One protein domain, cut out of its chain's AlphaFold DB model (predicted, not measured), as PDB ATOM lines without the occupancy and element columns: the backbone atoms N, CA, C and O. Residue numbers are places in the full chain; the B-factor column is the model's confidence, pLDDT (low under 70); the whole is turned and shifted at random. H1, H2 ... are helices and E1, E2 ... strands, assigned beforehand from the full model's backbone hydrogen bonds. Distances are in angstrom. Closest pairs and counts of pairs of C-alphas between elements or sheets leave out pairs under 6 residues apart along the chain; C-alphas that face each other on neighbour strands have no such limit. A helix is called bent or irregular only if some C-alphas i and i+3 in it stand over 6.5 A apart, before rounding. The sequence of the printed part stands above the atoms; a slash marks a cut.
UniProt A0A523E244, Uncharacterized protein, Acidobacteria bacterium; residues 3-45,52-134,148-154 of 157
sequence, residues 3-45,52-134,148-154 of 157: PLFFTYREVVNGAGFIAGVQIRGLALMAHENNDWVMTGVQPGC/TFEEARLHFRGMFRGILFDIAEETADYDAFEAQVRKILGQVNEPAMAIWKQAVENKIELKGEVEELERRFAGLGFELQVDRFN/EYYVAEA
ATOM      1  N   PRO A   3     126.011 120.172 161.463       93.06
ATOM      2  CA  PRO A   3     126.432 119.337 162.576       93.06
ATOM      3  C   PRO A   3     127.477 118.336 162.077       93.06
ATOM      4  O   PRO A   3     127.214 117.542 161.172       93.06
ATOM      5  N   LEU A   4     128.670 118.390 162.660       91.88
ATOM      6  CA  LEU A   4     129.800 117.552 162.285       91.88
ATOM      7  C   LEU A   4     130.156 116.562 163.394       91.88
ATOM      8  O   LEU A   4     130.053 116.869 164.587       91.88
ATOM      9  N   PHE A   5     130.648 115.407 162.963       91.00
ATOM     10  CA  PHE A   5     131.531 114.532 163.715       91.00
ATOM     11  C   PHE A   5     132.955 114.713 163.226       91.00
ATOM     12  O   PHE A   5     133.191 114.871 162.028       91.00
ATOM     13  N   PHE A   6     133.902 114.593 164.145       91.06
ATOM     14  CA  PHE A   6     135.310 114.472 163.805       91.06
ATOM     15  C   PHE A   6     135.940 113.349 164.616       91.06
ATOM     16  O   PHE A   6     135.519 113.072 165.741       91.06
ATOM     17  N   THR A   7     136.946 112.701 164.042       92.19
ATOM     18  CA  THR A   7     137.820 111.781 164.765       92.19
ATOM     19  C   THR A   7     139.256 112.237 164.600       92.19
ATOM     20  O   THR A   7     139.741 112.326 163.476       92.19
ATOM     21  N   TYR A   8     139.933 112.490 165.719       93.94
ATOM     22  CA  TYR A   8     141.362 112.789 165.741       93.94
ATOM     23  C   TYR A   8     142.118 111.759 166.556       93.94
ATOM     24  O   TYR A   8     141.604 111.191 167.523       93.94
ATOM     25  N   ARG A   9     143.377 111.562 166.176       94.19
ATOM     26  CA  ARG A   9     144.311 110.714 166.898       94.19
ATOM     27  C   ARG A   9     145.669 111.372 166.930       94.19
ATOM     28  O   ARG A   9     146.220 111.659 165.876       94.19
ATOM     29  N   GLU A  10     146.243 111.524 168.113       94.94
ATOM     30  CA  GLU A  10     147.575 112.096 168.286       94.94
ATOM     31  C   GLU A  10     148.424 111.283 169.250       94.94
ATOM     32  O   GLU A  10     147.921 110.568 170.117       94.94
ATOM     33  N   VAL A  11     149.737 111.389 169.064       94.94
ATOM     34  CA  VAL A  11     150.732 110.812 169.962       94.94
ATOM     35  C   VAL A  11     151.504 111.954 170.597       94.94
ATOM     36  O   VAL A  11     152.064 112.799 169.904       94.94
ATOM     37  N   VAL A  12     151.531 111.963 171.923       94.88
ATOM     38  CA  VAL A  12     152.106 113.031 172.733       94.88
ATOM     39  C   VAL A  12     153.237 112.455 173.573       94.88
ATOM     40  O   VAL A  12     153.105 111.382 174.166       94.88
ATOM     41  N   ASN A  13     154.363 113.160 173.613       94.56
ATOM     42  CA  ASN A  13     155.507 112.814 174.446       94.56
ATOM     43  C   ASN A  13     155.575 113.809 175.605       94.56
ATOM     44  O   ASN A  13     155.794 114.993 175.370       94.56
ATOM     45  N   GLY A  14     155.358 113.326 176.825       93.75
ATOM     46  CA  GLY A  14     155.439 114.134 178.039       93.75
ATOM     47  C   GLY A  14     156.624 113.736 178.914       93.75
ATOM     48  O   GLY A  14     157.502 112.967 178.511       93.75
ATOM     49  N   ALA A  15     156.655 114.241 180.146       91.06
ATOM     50  CA  ALA A  15     157.731 113.967 181.097       91.06
ATOM     51  C   ALA A  15     157.796 112.473 181.488       91.06
ATOM     52  O   ALA A  15     157.145 112.003 182.416       91.06
ATOM     53  N   GLY A  16     158.604 111.694 180.763       90.94
ATOM     54  CA  GLY A  16     158.824 110.272 181.053       90.94
ATOM     55  C   GLY A  16     157.705 109.333 180.583       90.94
ATOM     56  O   GLY A  16     157.706 108.158 180.961       90.94
ATOM     57  N   PHE A  17     156.784 109.803 179.737       93.56
ATOM     58  CA  PHE A  17     155.716 108.983 179.162       93.56
ATOM     59  C   PHE A  17     155.462 109.312 177.688       93.56
ATOM     60  O   PHE A  17     155.743 110.409 177.218       93.56
ATOM     61  N   ILE A  18     154.892 108.346 176.969       95.25
ATOM     62  CA  ILE A  18     154.310 108.557 175.644       95.25
ATOM     63  C   ILE A  18     152.842 108.154 175.755       95.25
ATOM     64  O   ILE A  18     152.546 107.062 176.249       95.25
ATOM     65  N   ALA A  19     151.943 109.031 175.322       95.56
ATOM     66  CA  ALA A  19     150.508 108.801 175.353       95.56
ATOM     67  C   ALA A  19     149.914 108.867 173.943       95.56
ATOM     68  O   ALA A  19     150.304 109.708 173.134       95.56
ATOM     69  N   GLY A  20     148.971 107.980 173.651       96.62
ATOM     70  CA  GLY A  20     148.081 108.084 172.503       96.62
ATOM     71  C   GLY A  20     146.766 108.693 172.953       96.62
ATOM     72  O   GLY A  20     146.170 108.204 173.906       96.62
ATOM     73  N   VAL A  21     146.310 109.741 172.277       96.31
ATOM     74  CA  VAL A  21     145.001 110.348 172.519       96.31
ATOM     75  C   VAL A  21     144.162 110.173 171.270       96.31
ATOM     76  O   VAL A  21     144.543 110.636 170.197       96.31
ATOM     77  N   GLN A  22     143.018 109.512 171.405       96.12
ATOM     78  CA  GLN A  22     142.020 109.401 170.353       96.12
ATOM     79  C   GLN A  22     140.713 110.012 170.839       96.12
ATOM     80  O   GLN A  22     140.228 109.695 171.925       96.12
ATOM     81  N   ILE A  23     140.143 110.884 170.017       94.94
ATOM     82  CA  ILE A  23     138.889 111.561 170.313       94.94
ATOM     83  C   ILE A  23     137.938 111.425 169.139       94.94
ATOM     84  O   ILE A  23     138.318 111.654 167.991       94.94
ATOM     85  N   ARG A  24     136.691 111.080 169.441       94.50
ATOM     86  CA  ARG A  24     135.548 111.305 168.566       94.50
ATOM     87  C   ARG A  24     134.714 112.406 169.190       94.50
ATOM     88  O   ARG A  24     134.233 112.255 170.313       94.50
ATOM     89  N   GLY A  25     134.579 113.511 168.474       94.44
ATOM     90  CA  GLY A  25     133.917 114.702 168.979       94.44
ATOM     91  C   GLY A  25     132.772 115.178 168.102       94.44
ATOM     92  O   GLY A  25     132.578 114.731 166.969       94.44
ATOM     93  N   LEU A  26     132.026 116.119 168.670       95.00
ATOM     94  CA  LEU A  26     130.919 116.829 168.051       95.00
ATOM     95  C   LEU A  26     131.338 118.276 167.801       95.00
ATOM     96  O   LEU A  26     131.904 118.920 168.689       95.00
ATOM     97  N   ALA A  27     131.011 118.804 166.628       95.94
ATOM     98  CA  ALA A  27     131.249 120.200 166.288       95.94
ATOM     99  C   ALA A  27     130.104 120.783 165.452       95.94
ATOM    100  O   ALA A  27     129.333 120.062 164.820       95.94
ATOM    101  N   LEU A  28     130.007 122.106 165.444       95.06
ATOM    102  CA  LEU A  28     129.163 122.888 164.553       95.06
ATOM    103  C   LEU A  28     130.055 123.652 163.588       95.06
ATOM    104  O   LEU A  28     130.963 124.348 164.028       95.06
ATOM    105  N   MET A  29     129.758 123.569 162.298       95.12
ATOM    106  CA  MET A  29     130.369 124.432 161.294       95.12
ATOM    107  C   MET A  29     129.365 125.480 160.812       95.12
ATOM    108  O   MET A  29     128.226 125.155 160.469       95.12
ATOM    109  N   ALA A  30     129.770 126.739 160.752       93.62
ATOM    110  CA  ALA A  30     128.965 127.843 160.254       93.62
ATOM    111  C   ALA A  30     129.750 128.644 159.215       93.62
ATOM    112  O   ALA A  30     130.971 128.681 159.269       93.62
ATOM    113  N   HIS A  31     129.043 129.280 158.285       92.44
ATOM    114  CA  HIS A  31     129.624 130.296 157.414       92.44
ATOM    115  C   HIS A  31     129.018 131.639 157.823       92.44
ATOM    116  O   HIS A  31     127.819 131.866 157.626       92.44
ATOM    117  N   GLU A  32     129.817 132.481 158.471       91.38
ATOM    118  CA  GLU A  32     129.410 133.724 159.123       91.38
ATOM    119  C   GLU A  32     130.338 134.856 158.674       91.38
ATOM    120  O   GLU A  32     131.549 134.741 158.767       91.38
ATOM    121  N   ASN A  33     129.784 135.973 158.189       90.69
ATOM    122  CA  ASN A  33     130.563 137.154 157.775       90.69
ATOM    123  C   ASN A  33     131.678 136.898 156.731       90.69
ATOM    124  O   ASN A  33     132.618 137.682 156.661       90.69
ATOM    125  N   ASN A  34     131.500 135.891 155.866       90.62
ATOM    126  CA  ASN A  34     132.473 135.369 154.884       90.62
ATOM    127  C   ASN A  34     133.566 134.457 155.454       90.62
ATOM    128  O   ASN A  34     134.397 133.996 154.678       90.62
ATOM    129  N   ASP A  35     133.518 134.153 156.748       94.62
ATOM    130  CA  ASP A  35     134.443 133.227 157.388       94.62
ATOM    131  C   ASP A  35     133.728 131.915 157.713       94.62
ATOM    132  O   ASP A  35     132.529 131.868 158.019       94.62
ATOM    133  N   TRP A  36     134.479 130.824 157.681       96.00
ATOM    134  CA  TRP A  36     134.051 129.548 158.227       96.00
ATOM    135  C   TRP A  36     134.417 129.474 159.703       96.00
ATOM    136  O   TRP A  36     135.566 129.668 160.077       96.00
ATOM    137  N   VAL A  37     133.430 129.175 160.546       96.69
ATOM    138  CA  VAL A  37     133.575 129.075 162.001       96.69
ATOM    139  C   VAL A  37     133.267 127.649 162.431       96.69
ATOM    140  O   VAL A  37     132.148 127.166 162.237       96.69
ATOM    141  N   MET A  38     134.243 126.986 163.047       96.75
ATOM    142  CA  MET A  38     134.091 125.654 163.621       96.75
ATOM    143  C   MET A  38     134.075 125.737 165.146       96.75
ATOM    144  O   MET A  38     135.083 126.048 165.774       96.75
ATOM    145  N   THR A  39     132.936 125.406 165.746       97.25
ATOM    146  CA  THR A  39     132.723 125.435 167.196       97.25
ATOM    147  C   THR A  39     132.596 124.020 167.741       97.25
ATOM    148  O   THR A  39     131.753 123.239 167.300       97.25
ATOM    149  N   GLY A  40     133.405 123.691 168.739       97.00
ATOM    150  CA  GLY A  40     133.346 122.440 169.473       97.00
ATOM    151  C   GLY A  40     132.090 122.370 170.335       97.00
ATOM    152  O   GLY A  40     131.783 123.274 171.113       97.00
ATOM    153  N   VAL A  41     131.346 121.281 170.187       96.69
ATOM    154  CA  VAL A  41     130.189 120.957 171.029       96.69
ATOM    155  C   VAL A  41     130.649 120.077 172.183       96.69
ATOM    156  O   VAL A  41     130.373 120.366 173.346       96.69
ATOM    157  N   GLN A  42     131.388 119.019 171.852       95.75
ATOM    158  CA  GLN A  42     132.074 118.168 172.812       95.75
ATOM    159  C   GLN A  42     133.282 117.544 172.108       95.75
ATOM    160  O   GLN A  42     133.083 116.688 171.240       95.75
ATOM    161  N   PRO A  43     134.516 117.977 172.406       95.75
ATOM    162  CA  PRO A  43     134.932 118.972 173.401       95.75
ATOM    163  C   PRO A  43     134.356 120.370 173.135       95.75
ATOM    164  O   PRO A  43     134.356 120.853 172.008       95.75
ATOM    165  N   GLY A  44     133.853 121.013 174.187       94.50
ATOM    166  CA  GLY A  44     133.170 122.309 174.131       94.50
ATOM    167  C   GLY A  44     134.087 123.531 174.196       94.50
ATOM    168  O   GLY A  44     133.611 124.660 174.121       94.50
ATOM    169  N   CYS A  45     135.388 123.316 174.381       90.94
ATOM    170  CA  CYS A  45     136.383 124.366 174.595       90.94
ATOM    171  C   CYS A  45     137.061 124.855 173.306       90.94
ATOM    172  O   CYS A  45     138.004 125.637 173.385       90.94
ATOM    173  N   THR A  52     138.281 129.441 154.486       93.06
ATOM    174  CA  THR A  52     137.691 128.265 153.830       93.06
ATOM    175  C   THR A  52     137.249 127.220 154.851       93.06
ATOM    176  O   THR A  52     137.702 127.220 156.001       93.06
ATOM    177  N   PHE A  53     136.389 126.287 154.430       90.69
ATOM    178  CA  PHE A  53     135.933 125.197 155.295       90.69
ATOM    179  C   PHE A  53     137.113 124.349 155.792       90.69
ATOM    180  O   PHE A  53     137.173 123.974 156.968       90.69
ATOM    181  N   GLU A  54     138.063 124.061 154.899       91.81
ATOM    182  CA  GLU A  54     139.242 123.260 155.222       91.81
ATOM    183  C   GLU A  54     140.204 124.004 156.152       91.81
ATOM    184  O   GLU A  54     140.720 123.411 157.095       91.81
ATOM    185  N   GLU A  55     140.399 125.309 155.961       94.81
ATOM    186  CA  GLU A  55     141.236 126.107 156.860       94.81
ATOM    187  C   GLU A  55     140.685 126.120 158.290       94.81
ATOM    188  O   GLU A  55     141.424 125.835 159.233       94.81
ATOM    189  N   ALA A  56     139.374 126.337 158.457       95.94
ATOM    190  CA  ALA A  56     138.736 126.278 159.771       95.94
ATOM    191  C   ALA A  56     138.924 124.899 160.437       95.94
ATOM    192  O   ALA A  56     139.209 124.814 161.633       95.94
ATOM    193  N   ARG A  57     138.834 123.804 159.667       94.38
ATOM    194  CA  ARG A  57     139.110 122.440 160.156       94.38
ATOM    195  C   ARG A  57     140.564 122.230 160.560       94.38
ATOM    196  O   ARG A  57     140.817 121.626 161.604       94.38
ATOM    197  N   LEU A  58     141.510 122.706 159.754       94.69
ATOM    198  CA  LEU A  58     142.939 122.592 160.035       94.69
ATOM    199  C   LEU A  58     143.318 123.377 161.292       94.69
ATOM    200  O   LEU A  58     144.034 122.843 162.141       94.69
ATOM    201  N   HIS A  59     142.790 124.592 161.462       97.00
ATOM    202  CA  HIS A  59     142.955 125.366 162.692       97.00
ATOM    203  C   HIS A  59     142.353 124.637 163.894       97.00
ATOM    204  O   HIS A  59     143.026 124.470 164.912       97.00
ATOM    205  N   PHE A  60     141.148 124.079 163.756       96.62
ATOM    206  CA  PHE A  60     140.500 123.296 164.811       96.62
ATOM    207  C   PHE A  60     141.309 122.050 165.219       96.62
ATOM    208  O   PHE A  60     141.448 121.753 166.409       96.62
ATOM    209  N   ARG A  61     141.900 121.328 164.254       95.62
ATOM    210  CA  ARG A  61     142.847 120.230 164.528       95.62
ATOM    211  C   ARG A  61     144.126 120.740 165.198       95.62
ATOM    212  O   ARG A  61     144.647 120.089 166.105       95.62
ATOM    213  N   GLY A  62     144.631 121.892 164.762       96.19
ATOM    214  CA  GLY A  62     145.784 122.568 165.352       96.19
ATOM    215  C   GLY A  62     145.569 122.906 166.827       96.19
ATOM    216  O   GLY A  62     146.420 122.575 167.647       96.19
ATOM    217  N   MET A  63     144.406 123.461 167.178       96.56
ATOM    218  CA  MET A  63     144.013 123.759 168.558       96.56
ATOM    219  C   MET A  63     143.974 122.494 169.424       96.56
ATOM    220  O   MET A  63     144.544 122.468 170.514       96.56
ATOM    221  N   PHE A  64     143.381 121.403 168.920       96.31
ATOM    222  CA  PHE A  64     143.401 120.108 169.611       96.31
ATOM    223  C   PHE A  64     144.833 119.629 169.901       96.31
ATOM    224  O   PHE A  64     145.130 119.235 171.028       96.31
ATOM    225  N   ARG A  65     145.729 119.696 168.907       96.75
ATOM    226  CA  ARG A  65     147.150 119.353 169.080       96.75
ATOM    227  C   ARG A  65     147.843 120.250 170.104       96.75
ATOM    228  O   ARG A  65     148.539 119.728 170.968       96.75
ATOM    229  N   GLY A  66     147.643 121.564 170.009       96.56
ATOM    230  CA  GLY A  66     148.236 122.551 170.914       96.56
ATOM    231  C   GLY A  66     147.886 122.260 172.368       96.56
ATOM    232  O   GLY A  66     148.782 122.041 173.173       96.56
ATOM    233  N   ILE A  67     146.594 122.096 172.665       96.69
ATOM    234  CA  ILE A  67     146.109 121.776 174.016       96.69
ATOM    235  C   ILE A  67     146.758 120.505 174.570       96.69
ATOM    236  O   ILE A  67     147.127 120.455 175.739       96.69
ATOM    237  N   LEU A  68     146.905 119.459 173.753       97.62
ATOM    238  CA  LEU A  68     147.556 118.231 174.202       97.62
ATOM    239  C   LEU A  68     149.035 118.435 174.544       97.62
ATOM    240  O   LEU A  68     149.512 117.852 175.519       97.62
ATOM    241  N   PHE A  69     149.756 119.235 173.758       96.81
ATOM    242  CA  PHE A  69     151.155 119.545 174.038       96.81
ATOM    243  C   PHE A  69     151.308 120.430 175.274       96.81
ATOM    244  O   PHE A  69     152.140 120.106 176.120       96.81
ATOM    245  N   ASP A  70     150.456 121.441 175.435       97.88
ATOM    246  CA  ASP A  70     150.448 122.310 176.614       97.88
ATOM    247  C   ASP A  70     150.212 121.485 177.893       97.88
ATOM    248  O   ASP A  70     150.986 121.556 178.846       97.88
ATOM    249  N   ILE A  71     149.211 120.592 177.894       97.94
ATOM    250  CA  ILE A  71     148.950 119.706 179.041       97.94
ATOM    251  C   ILE A  71     150.156 118.798 179.324       97.94
ATOM    252  O   ILE A  71     150.492 118.558 180.485       97.94
ATOM    253  N   ALA A  72     150.804 118.253 178.292       97.25
ATOM    254  CA  ALA A  72     151.963 117.377 178.468       97.25
ATOM    255  C   ALA A  72     153.197 118.106 179.010       97.25
ATOM    256  O   ALA A  72     153.975 117.494 179.741       97.25
ATOM    257  N   GLU A  73     153.369 119.386 178.676       97.25
ATOM    258  CA  GLU A  73     154.422 120.238 179.230       97.25
ATOM    259  C   GLU A  73     154.151 120.590 180.702       97.25
ATOM    260  O   GLU A  73     155.069 120.608 181.522       97.25
ATOM    261  N   GLU A  74     152.884 120.804 181.063       97.06
ATOM    262  CA  GLU A  74     152.470 121.215 182.411       97.06
ATOM    263  C   GLU A  74     152.310 120.057 183.414       97.06
ATOM    264  O   GLU A  74     152.117 120.289 184.614       97.06
ATOM    265  N   THR A  75     152.366 118.801 182.964       97.56
ATOM    266  CA  THR A  75     152.115 117.621 183.807       97.56
ATOM    267  C   THR A  75     153.378 116.824 184.115       97.56
ATOM    268  O   THR A  75     154.257 116.625 183.281       97.56
ATOM    269  N   ALA A  76     153.476 116.347 185.360       94.75
ATOM    270  CA  ALA A  76     154.669 115.659 185.853       94.75
ATOM    271  C   ALA A  76     154.774 114.195 185.391       94.75
ATOM    272  O   ALA A  76     155.873 113.646 185.336       94.75
ATOM    273  N   ASP A  77     153.640 113.558 185.104       96.19
ATOM    274  CA  ASP A  77     153.543 112.150 184.738       96.19
ATOM    275  C   ASP A  77     152.272 111.868 183.915       96.19
ATOM    276  O   ASP A  77     151.444 112.748 183.667       96.19
ATOM    277  N   TYR A  78     152.140 110.614 183.477       96.56
ATOM    278  CA  TYR A  78     151.019 110.156 182.659       96.56
ATOM    279  C   TYR A  78     149.664 110.296 183.369       96.56
ATOM    280  O   TYR A  78     148.682 110.654 182.723       96.56
ATOM    281  N   ASP A  79     149.593 110.029 184.674       97.44
ATOM    282  CA  ASP A  79     148.319 110.035 185.396       97.44
ATOM    283  C   ASP A  79     147.788 111.475 185.510       97.44
ATOM    284  O   ASP A  79     146.598 111.730 185.300       97.44
ATOM    285  N   ALA A  80     148.683 112.439 185.764       97.94
ATOM    286  CA  ALA A  80     148.360 113.860 185.734       97.94
ATOM    287  C   ALA A  80     147.935 114.324 184.329       97.94
ATOM    288  O   ALA A  80     146.946 115.052 184.202       97.94
ATOM    289  N   PHE A  81     148.638 113.878 183.283       98.31
ATOM    290  CA  PHE A  81     148.287 114.149 181.886       98.31
ATOM    291  C   PHE A  81     146.889 113.631 181.534       98.31
ATOM    292  O   PHE A  81     146.037 114.403 181.097       98.31
ATOM    293  N   GLU A  82     146.616 112.346 181.775       98.19
ATOM    294  CA  GLU A  82     145.324 111.730 181.468       98.19
ATOM    295  C   GLU A  82     144.179 112.447 182.194       98.19
ATOM    296  O   GLU A  82     143.149 112.757 181.585       98.19
ATOM    297  N   ALA A  83     144.361 112.762 183.481       98.25
ATOM    298  CA  ALA A  83     143.358 113.474 184.264       98.25
ATOM    299  C   ALA A  83     143.037 114.860 183.676       98.25
ATOM    300  O   ALA A  83     141.862 115.234 183.578       98.25
ATOM    301  N   GLN A  84     144.056 115.615 183.256       98.06
ATOM    302  CA  GLN A  84     143.866 116.928 182.639       98.06
ATOM    303  C   GLN A  84     143.229 116.841 181.248       98.06
ATOM    304  O   GLN A  84     142.271 117.570 180.980       98.06
ATOM    305  N   VAL A  85     143.677 115.908 180.400       98.00
ATOM    306  CA  VAL A  85     143.087 115.667 179.073       98.00
ATOM    307  C   VAL A  85     141.601 115.347 179.199       98.00
ATOM    308  O   VAL A  85     140.778 115.985 178.543       98.00
ATOM    309  N   ARG A  86     141.217 114.427 180.094       97.94
ATOM    310  CA  ARG A  86     139.801 114.088 180.321       97.94
ATOM    311  C   ARG A  86     138.995 115.269 180.851       97.94
ATOM    312  O   ARG A  86     137.852 115.455 180.440       97.94
ATOM    313  N   LYS A  87     139.579 116.083 181.734       96.94
ATOM    314  CA  LYS A  87     138.918 117.272 182.290       96.94
ATOM    315  C   LYS A  87     138.661 118.345 181.232       96.94
ATOM    316  O   LYS A  87     137.596 118.956 181.257       96.94
ATOM    317  N   ILE A  88     139.629 118.615 180.359       96.31
ATOM    318  CA  ILE A  88     139.536 119.685 179.356       96.31
ATOM    319  C   ILE A  88     138.707 119.213 178.160       96.31
ATOM    320  O   ILE A  88     137.740 119.871 177.785       96.31
ATOM    321  N   LEU A  89     139.026 118.043 177.604       96.19
ATOM    322  CA  LEU A  89     138.359 117.533 176.406       96.19
ATOM    323  C   LEU A  89     136.984 116.914 176.688       96.19
ATOM    324  O   LEU A  89     136.177 116.762 175.777       96.19
ATOM    325  N   GLY A  90     136.687 116.574 177.943       94.75
ATOM    326  CA  GLY A  90     135.366 116.094 178.352       94.75
ATOM    327  C   GLY A  90     134.305 117.191 178.483       94.75
ATOM    328  O   GLY A  90     133.144 116.870 178.730       94.75
ATOM    329  N   GLN A  91     134.673 118.470 178.345       96.00
ATOM    330  CA  GLN A  91     133.740 119.587 178.506       96.00
ATOM    331  C   GLN A  91     132.680 119.602 177.407       96.00
ATOM    332  O   GLN A  91     132.983 119.363 176.240       96.00
ATOM    333  N   VAL A  92     131.447 119.944 177.780       97.25
ATOM    334  CA  VAL A  92     130.320 120.121 176.858       97.25
ATOM    335  C   VAL A  92     129.975 121.603 176.774       97.25
ATOM    336  O   VAL A  92     129.796 122.264 177.797       97.25
ATOM    337  N   ASN A  93     129.838 122.118 175.557       97.06
ATOM    338  CA  ASN A  93     129.249 123.427 175.307       97.06
ATOM    339  C   ASN A  93     127.729 123.253 175.163       97.06
ATOM    340  O   ASN A  93     127.234 122.950 174.081       97.06
ATOM    341  N   GLU A  94     126.992 123.395 176.268       96.19
ATOM    342  CA  GLU A  94     125.538 123.148 176.317       96.19
ATOM    343  C   GLU A  94     124.727 123.998 175.315       96.19
ATOM    344  O   GLU A  94     123.871 123.439 174.620       96.19
ATOM    345  N   PRO A  95     124.995 125.312 175.146       95.31
ATOM    346  CA  PRO A  95     124.376 126.087 174.072       95.31
ATOM    347  C   PRO A  95     124.631 125.500 172.677       95.31
ATOM    348  O   PRO A  95     123.691 125.337 171.897       95.31
ATOM    349  N   ALA A  96     125.878 125.134 172.370       94.75
ATOM    350  CA  ALA A  96     126.222 124.535 171.083       94.75
ATOM    351  C   ALA A  96     125.601 123.136 170.917       94.75
ATOM    352  O   ALA A  96     125.164 122.789 169.825       94.75
ATOM    353  N   MET A  97     125.476 122.353 171.990       95.06
ATOM    354  CA  MET A  97     124.813 121.044 171.990       95.06
ATOM    355  C   MET A  97     123.336 121.152 171.603       95.06
ATOM    356  O   MET A  97     122.846 120.346 170.811       95.06
ATOM    357  N   ALA A  98     122.620 122.149 172.128       93.94
ATOM    358  CA  ALA A  98     121.225 122.382 171.760       93.94
ATOM    359  C   ALA A  98     121.084 122.697 170.262       93.94
ATOM    360  O   ALA A  98     120.240 122.112 169.579       93.94
ATOM    361  N   ILE A  99     121.959 123.560 169.740       92.88
ATOM    362  CA  ILE A  99     121.994 123.917 168.318       92.88
ATOM    363  C   ILE A  99     122.368 122.701 167.460       92.88
ATOM    364  O   ILE A  99     121.755 122.470 166.421       92.88
ATOM    365  N   TRP A 100     123.334 121.892 167.898       92.50
ATOM    366  CA  TRP A 100     123.767 120.684 167.197       92.50
ATOM    367  C   TRP A 100     122.640 119.664 167.068       92.50
ATOM    368  O   TRP A 100     122.377 119.188 165.967       92.50
ATOM    369  N   LYS A 101     121.904 119.394 168.153       91.12
ATOM    370  CA  LYS A 101     120.734 118.498 168.124       91.12
ATOM    371  C   LYS A 101     119.670 119.001 167.154       91.12
ATOM    372  O   LYS A 101     119.214 118.245 166.301       91.12
ATOM    373  N   GLN A 102     119.347 120.291 167.223       90.12
ATOM    374  CA  GLN A 102     118.390 120.907 166.307       90.12
ATOM    375  C   GLN A 102     118.855 120.810 164.843       90.12
ATOM    376  O   GLN A 102     118.054 120.561 163.944       90.12
ATOM    377  N   ALA A 103     120.152 120.990 164.587       88.44
ATOM    378  CA  ALA A 103     120.724 120.892 163.251       88.44
ATOM    379  C   ALA A 103     120.643 119.464 162.681       88.44
ATOM    380  O   ALA A 103     120.348 119.299 161.496       88.44
ATOM    381  N   VAL A 104     120.843 118.443 163.522       86.75
ATOM    382  CA  VAL A 104     120.669 117.027 163.156       86.75
ATOM    383  C   VAL A 104     119.204 116.703 162.844       86.75
ATOM    384  O   VAL A 104     118.916 116.055 161.838       86.75
ATOM    385  N   GLU A 105     118.269 117.179 163.668       86.19
ATOM    386  CA  GLU A 105     116.828 116.943 163.491       86.19
ATOM    387  C   GLU A 105     116.269 117.608 162.229       86.19
ATOM    388  O   GLU A 105     115.450 117.023 161.517       86.19
ATOM    389  N   ASN A 106     116.747 118.813 161.911       83.50
ATOM    390  CA  ASN A 106     116.267 119.599 160.776       83.50
ATOM    391  C   ASN A 106     116.722 119.074 159.403       83.50
ATOM    392  O   ASN A 106     116.345 119.672 158.395       83.50
ATOM    393  N   LYS A 107     117.516 117.990 159.340       71.44
ATOM    394  CA  LYS A 107     118.007 117.364 158.093       71.44
ATOM    395  C   LYS A 107     118.543 118.395 157.097       71.44
ATOM    396  O   LYS A 107     118.112 118.455 155.946       71.44
ATOM    397  N   ILE A 108     119.443 119.246 157.581       73.56
ATOM    398  CA  ILE A 108     119.941 120.396 156.827       73.56
ATOM    399  C   ILE A 108     120.501 119.937 155.473       73.56
ATOM    400  O   ILE A 108     121.272 118.976 155.380       73.56
ATOM    401  N   GLU A 109     120.081 120.628 154.414       70.81
ATOM    402  CA  GLU A 109     120.611 120.444 153.066       70.81
ATOM    403  C   GLU A 109     122.078 120.891 153.039       70.81
ATOM    404  O   GLU A 109     122.401 122.009 153.452       70.81
ATOM    405  N   LEU A 110     122.965 120.010 152.576       70.69
ATOM    406  CA  LEU A 110     124.381 120.332 152.417       70.69
ATOM    407  C   LEU A 110     124.556 121.175 151.160       70.69
ATOM    408  O   LEU A 110     123.904 120.920 150.151       70.69
ATOM    409  N   LYS A 111     125.407 122.197 151.238       72.25
ATOM    410  CA  LYS A 111     125.710 123.086 150.114       72.25
ATOM    411  C   LYS A 111     127.198 123.391 150.089       72.25
ATOM    412  O   LYS A 111     127.801 123.582 151.147       72.25
ATOM    413  N   GLY A 112     127.749 123.511 148.884       75.31
ATOM    414  CA  GLY A 112     129.148 123.886 148.676       75.31
ATOM    415  C   GLY A 112     130.107 122.822 149.209       75.31
ATOM    416  O   GLY A 112     129.850 121.634 149.070       75.31
ATOM    417  N   GLU A 113     131.187 123.249 149.860       69.06
ATOM    418  CA  GLU A 113     132.279 122.381 150.341       69.06
ATOM    419  C   GLU A 113     131.832 121.281 151.327       69.06
ATOM    420  O   GLU A 113     132.501 120.266 151.482       69.06
ATOM    421  N   VAL A 114     130.673 121.438 151.975       72.12
ATOM    422  CA  VAL A 114     130.135 120.457 152.937       72.12
ATOM    423  C   VAL A 114     129.353 119.331 152.244       72.12
ATOM    424  O   VAL A 114     129.047 118.323 152.872       72.12
ATOM    425  N   GLU A 115     129.013 119.480 150.959       72.69
ATOM    426  CA  GLU A 115     128.262 118.486 150.173       72.69
ATOM    427  C   GLU A 115     129.055 117.195 149.936       72.69
ATOM    428  O   GLU A 115     128.469 116.120 149.825       72.69
ATOM    429  N   GLU A 116     130.386 117.286 149.933       73.69
ATOM    430  CA  GLU A 116     131.288 116.151 149.713       73.69
ATOM    431  C   GLU A 116     131.469 115.265 150.958       73.69
ATOM    432  O   GLU A 116     132.067 114.190 150.876       73.69
ATOM    433  N   LEU A 117     130.960 115.687 152.120       77.25
ATOM    434  CA  LEU A 117     131.104 114.930 153.360       77.25
ATOM    435  C   LEU A 117     130.097 113.784 153.448       77.25
ATOM    436  O   LEU A 117     128.887 113.959 153.279       77.25
ATOM    437  N   GLU A 118     130.593 112.610 153.836       76.31
ATOM    438  CA  GLU A 118     129.747 111.468 154.168       76.31
ATOM    439  C   GLU A 118     128.818 111.791 155.345       76.31
ATOM    440  O   GLU A 118     129.232 112.310 156.388       76.31
ATOM    441  N   ARG A 119     127.547 111.418 155.202       74.38
ATOM    442  CA  ARG A 119     126.567 111.451 156.286       74.38
ATOM    443  C   ARG A 119     126.696 110.191 157.144       74.38
ATOM    444  O   ARG A 119     126.747 109.079 156.619       74.38
ATOM    445  N   ARG A 120     126.747 110.351 158.468       77.25
ATOM    446  CA  ARG A 120     126.787 109.250 159.441       77.25
ATOM    447  C   ARG A 120     125.788 109.447 160.569       77.25
ATOM    448  O   ARG A 120     125.437 110.563 160.946       77.25
ATOM    449  N   PHE A 121     125.358 108.320 161.125       68.06
ATOM    450  CA  PHE A 121     124.370 108.286 162.191       68.06
ATOM    451  C   PHE A 121     124.850 109.011 163.457       68.06
ATOM    452  O   PHE A 121     125.957 108.782 163.950       68.06
ATOM    453  N   ALA A 122     123.969 109.842 164.015       62.59
ATOM    454  CA  ALA A 122     124.238 110.686 165.169       62.59
ATOM    455  C   ALA A 122     124.481 109.923 166.488       62.59
ATOM    456  O   ALA A 122     125.018 110.491 167.438       62.59
ATOM    457  N   GLY A 123     124.123 108.635 166.567       61.41
ATOM    458  CA  GLY A 123     124.288 107.826 167.781       61.41
ATOM    459  C   GLY A 123     125.733 107.459 168.140       61.41
ATOM    460  O   GLY A 123     125.943 106.818 169.164       61.41
ATOM    461  N   LEU A 124     126.727 107.856 167.336       66.38
ATOM    462  CA  LEU A 124     128.145 107.570 167.598       66.38
ATOM    463  C   LEU A 124     128.726 108.334 168.803       66.38
ATOM    464  O   LEU A 124     129.727 107.882 169.353       66.38
ATOM    465  N   GLY A 125     128.092 109.437 169.224       80.62
ATOM    466  CA  GLY A 125     128.403 110.158 170.463       80.62
ATOM    467  C   GLY A 125     129.829 110.717 170.580       80.62
ATOM    468  O   GLY A 125     130.602 110.741 169.622       80.62
ATOM    469  N   PHE A 126     130.149 111.200 171.783       90.56
ATOM    470  CA  PHE A 126     131.500 111.587 172.186       90.56
ATOM    471  C   PHE A 126     132.253 110.381 172.751       90.56
ATOM    472  O   PHE A 126     131.725 109.655 173.595       90.56
ATOM    473  N   GLU A 127     133.507 110.215 172.343       93.75
ATOM    474  CA  GLU A 127     134.403 109.177 172.849       93.75
ATOM    475  C   GLU A 127     135.804 109.758 173.049       93.75
ATOM    476  O   GLU A 127     136.320 110.462 172.181       93.75
ATOM    477  N   LEU A 128     136.430 109.460 174.191       95.62
ATOM    478  CA  LEU A 128     137.794 109.885 174.502       95.62
ATOM    479  C   LEU A 128     138.588 108.731 175.108       95.62
ATOM    480  O   LEU A 128     138.341 108.303 176.243       95.62
ATOM    481  N   GLN A 129     139.592 108.294 174.359       95.69
ATOM    482  CA  GLN A 129     140.560 107.292 174.763       95.69
ATOM    483  C   GLN A 129     141.929 107.947 174.955       95.69
ATOM    484  O   GLN A 129     142.396 108.716 174.115       95.69
ATOM    485  N   VAL A 130     142.558 107.634 176.085       95.56
ATOM    486  CA  VAL A 130     143.924 108.038 176.412       95.56
ATOM    487  C   VAL A 130     144.650 106.765 176.812       95.56
ATOM    488  O   VAL A 130     144.258 106.119 177.781       95.56
ATOM    489  N   ASP A 131     145.653 106.382 176.029       94.88
ATOM    490  CA  ASP A 131     146.428 105.168 176.244       94.88
ATOM    491  C   ASP A 131     147.873 105.521 176.566       94.88
ATOM    492  O   ASP A 131     148.512 106.306 175.863       94.88
ATOM    493  N   ARG A 132     148.441 104.868 177.578       93.88
ATOM    494  CA  ARG A 132     149.884 104.892 177.807       93.88
ATOM    495  C   ARG A 132     150.567 103.896 176.881       93.88
ATOM    496  O   ARG A 132     150.295 102.698 176.946       93.88
ATOM    497  N   PHE A 133     151.534 104.352 176.093       89.56
ATOM    498  CA  PHE A 133     152.419 103.434 175.388       89.56
ATOM    499  C   PHE A 133     153.549 102.994 176.318       89.56
ATOM    500  O   PHE A 133     154.314 103.809 176.842       89.56
ATOM    501  N   ASN A 134     153.686 101.681 176.501       77.12
ATOM    502  CA  ASN A 134     154.916 101.111 177.038       77.12
ATOM    503  C   ASN A 134     156.004 101.387 176.016       77.12
ATOM    504  O   ASN A 134     155.929 100.824 174.932       77.12
ATOM    505  N   GLU A 148     139.211 111.931 159.925       78.31
ATOM    506  CA  GLU A 148     137.902 111.617 159.378       78.31
ATOM    507  C   GLU A 148     136.843 112.563 159.929       78.31
ATOM    508  O   GLU A 148     136.778 112.822 161.136       78.31
ATOM    509  N   TYR A 149     135.983 113.046 159.034       74.31
ATOM    510  CA  TYR A 149     134.904 113.967 159.358       74.31
ATOM    511  C   TYR A 149     133.629 113.545 158.654       74.31
ATOM    512  O   TYR A 149     133.656 113.141 157.493       74.31
ATOM    513  N   TYR A 150     132.512 113.691 159.358       79.44
ATOM    514  CA  TYR A 150     131.207 113.247 158.886       79.44
ATOM    515  C   TYR A 150     130.137 114.275 159.213       79.44
ATOM    516  O   TYR A 150     130.203 114.933 160.251       79.44
ATOM    517  N   VAL A 151     129.117 114.377 158.370       75.38
ATOM    518  CA  VAL A 151     127.893 115.113 158.699       75.38
ATOM    519  C   VAL A 151     127.003 114.213 159.545       75.38
ATOM    520  O   VAL A 151     126.749 113.067 159.184       75.38
ATOM    521  N   ALA A 152     126.516 114.724 160.669       72.25
ATOM    522  CA  ALA A 152     125.632 113.972 161.547       72.25
ATOM    523  C   ALA A 152     124.188 113.920 161.018       72.25
ATOM    524  O   ALA A 152     123.636 114.940 160.603       72.25
ATOM    525  N   GLU A 153     123.551 112.750 161.100       72.38
ATOM    526  CA  GLU A 153     122.142 112.543 160.741       72.38
ATOM    527  C   GLU A 153     121.344 111.787 161.809       72.38
ATOM    528  O   GLU A 153     121.864 110.912 162.503       72.38
ATOM    529  N   ALA A 154     120.051 112.105 161.908       71.75
ATOM    530  CA  ALA A 154     119.099 111.389 162.755       71.75
ATOM    531  C   ALA A 154     118.898 109.923 162.310       71.75
ATOM    532  O   ALA A 154     119.147 109.574 161.157       71.75
TER     533      ALA A 154
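What this domain is: This is residues 3 to 45, 52 to 134 and 148 to 154 of the 157 residues of an uncharacterized protein of Acidobacteria bacterium (UniProt A0A523E244). A long, bent and strongly twisted sheet, built on the hairpin of E1 and E2, curls round one long helix, H1. H2 folds back from the end of H1 and packs over E2, while H3 packs on the sheet near the start of E1 and on E3. The printed part has 133 residues, with three named helices and six named strands in the order E1, E2, E3, H1, H2, H3, E4, E5, E6. The class is mixed, helices and strands; the sheet is branched, with antiparallel pairs E1 and E2, E1 and E6, E2 and E3, E2 and E5, and the parallel pair E4 and E6. The whole is compact, with a radius of gyration of the C-alphas of 15.7 A, and elongated, spanning 48 by 29 by 25 A.

Where its parts are: E1, residues 3 to 14, begins with C-alpha 3 at (126.432, 119.337, 162.576), is 33.3 A long and bends by 52 degrees at residue 11. E2, residues 17 to 32, is 41.3 A long and bends by 61 degrees at residue 26. E3 is residues 35 to 42, 21.7 A. H1, residues 53 to 74, is 32.0 A long and ends with C-alpha 74 at (152.470, 121.215, 182.411). H2 is residues 78 to 89, and H3 is residues 94 to 105. E4 is residues 119 to 121, and E5 is residues 127 to 133, 19.1 A. E6, residues 148 to 153, ends with C-alpha 153 at (122.142, 112.543, 160.741).

How they stand to each other: E1, E2 and E3 make a meander, each strand the antiparallel neighbour of the one before; N 10 and O 21 are 2.8 A apart, and N 30 and O 37 2.8 A. E1 lies on one side of E2; E3, beside residues 25 to 32, and E5, beside residues 18 to 24, lie on the other side, with N 22 and O 129 2.9 A apart. E6 pairs with E1, N 5 and O 150 at 2.8 A, and with E4, N 120 and O 151 at 2.8 A. H1 is on the sheet; its closest C-alphas to E1 are those of Ala 72 and Gly 14, 4.8 A. H1 and H2 form a helical hairpin and touch, C-alphas of Ala 72 and Phe 81 closest at 6.0 A, opposite ways at 36 degrees, only just a steep tilt; H1 touches with residues 68 to 72 alone. H2 lies over E2 at a height over the sheet of 8.2 A. H3 is on the same face as H2, at a height of 8.4 A; the C-alphas of Val 41 and Ala 96 are its closest to E3, 5.3 A. H1 and H3 are apart. In H1, H2 and H3 every O i to N i+4 pair is within hydrogen-bond range.

The domain as a whole: The C-alphas farthest apart, those of Gly 16 and Glu 109, are 48.4 A apart. Residues 46 to 51 and 135 to 147 are not printed; the gaps are 21.2 A from C-alpha 45 to 52 and 26.7 A from C-alpha 134 to 148. The link from H3 to E4, residues 106 to 118, is long. The mean pLDDT of the printed part is 90.3; residue 113 and residues 121 to 124 are under 70.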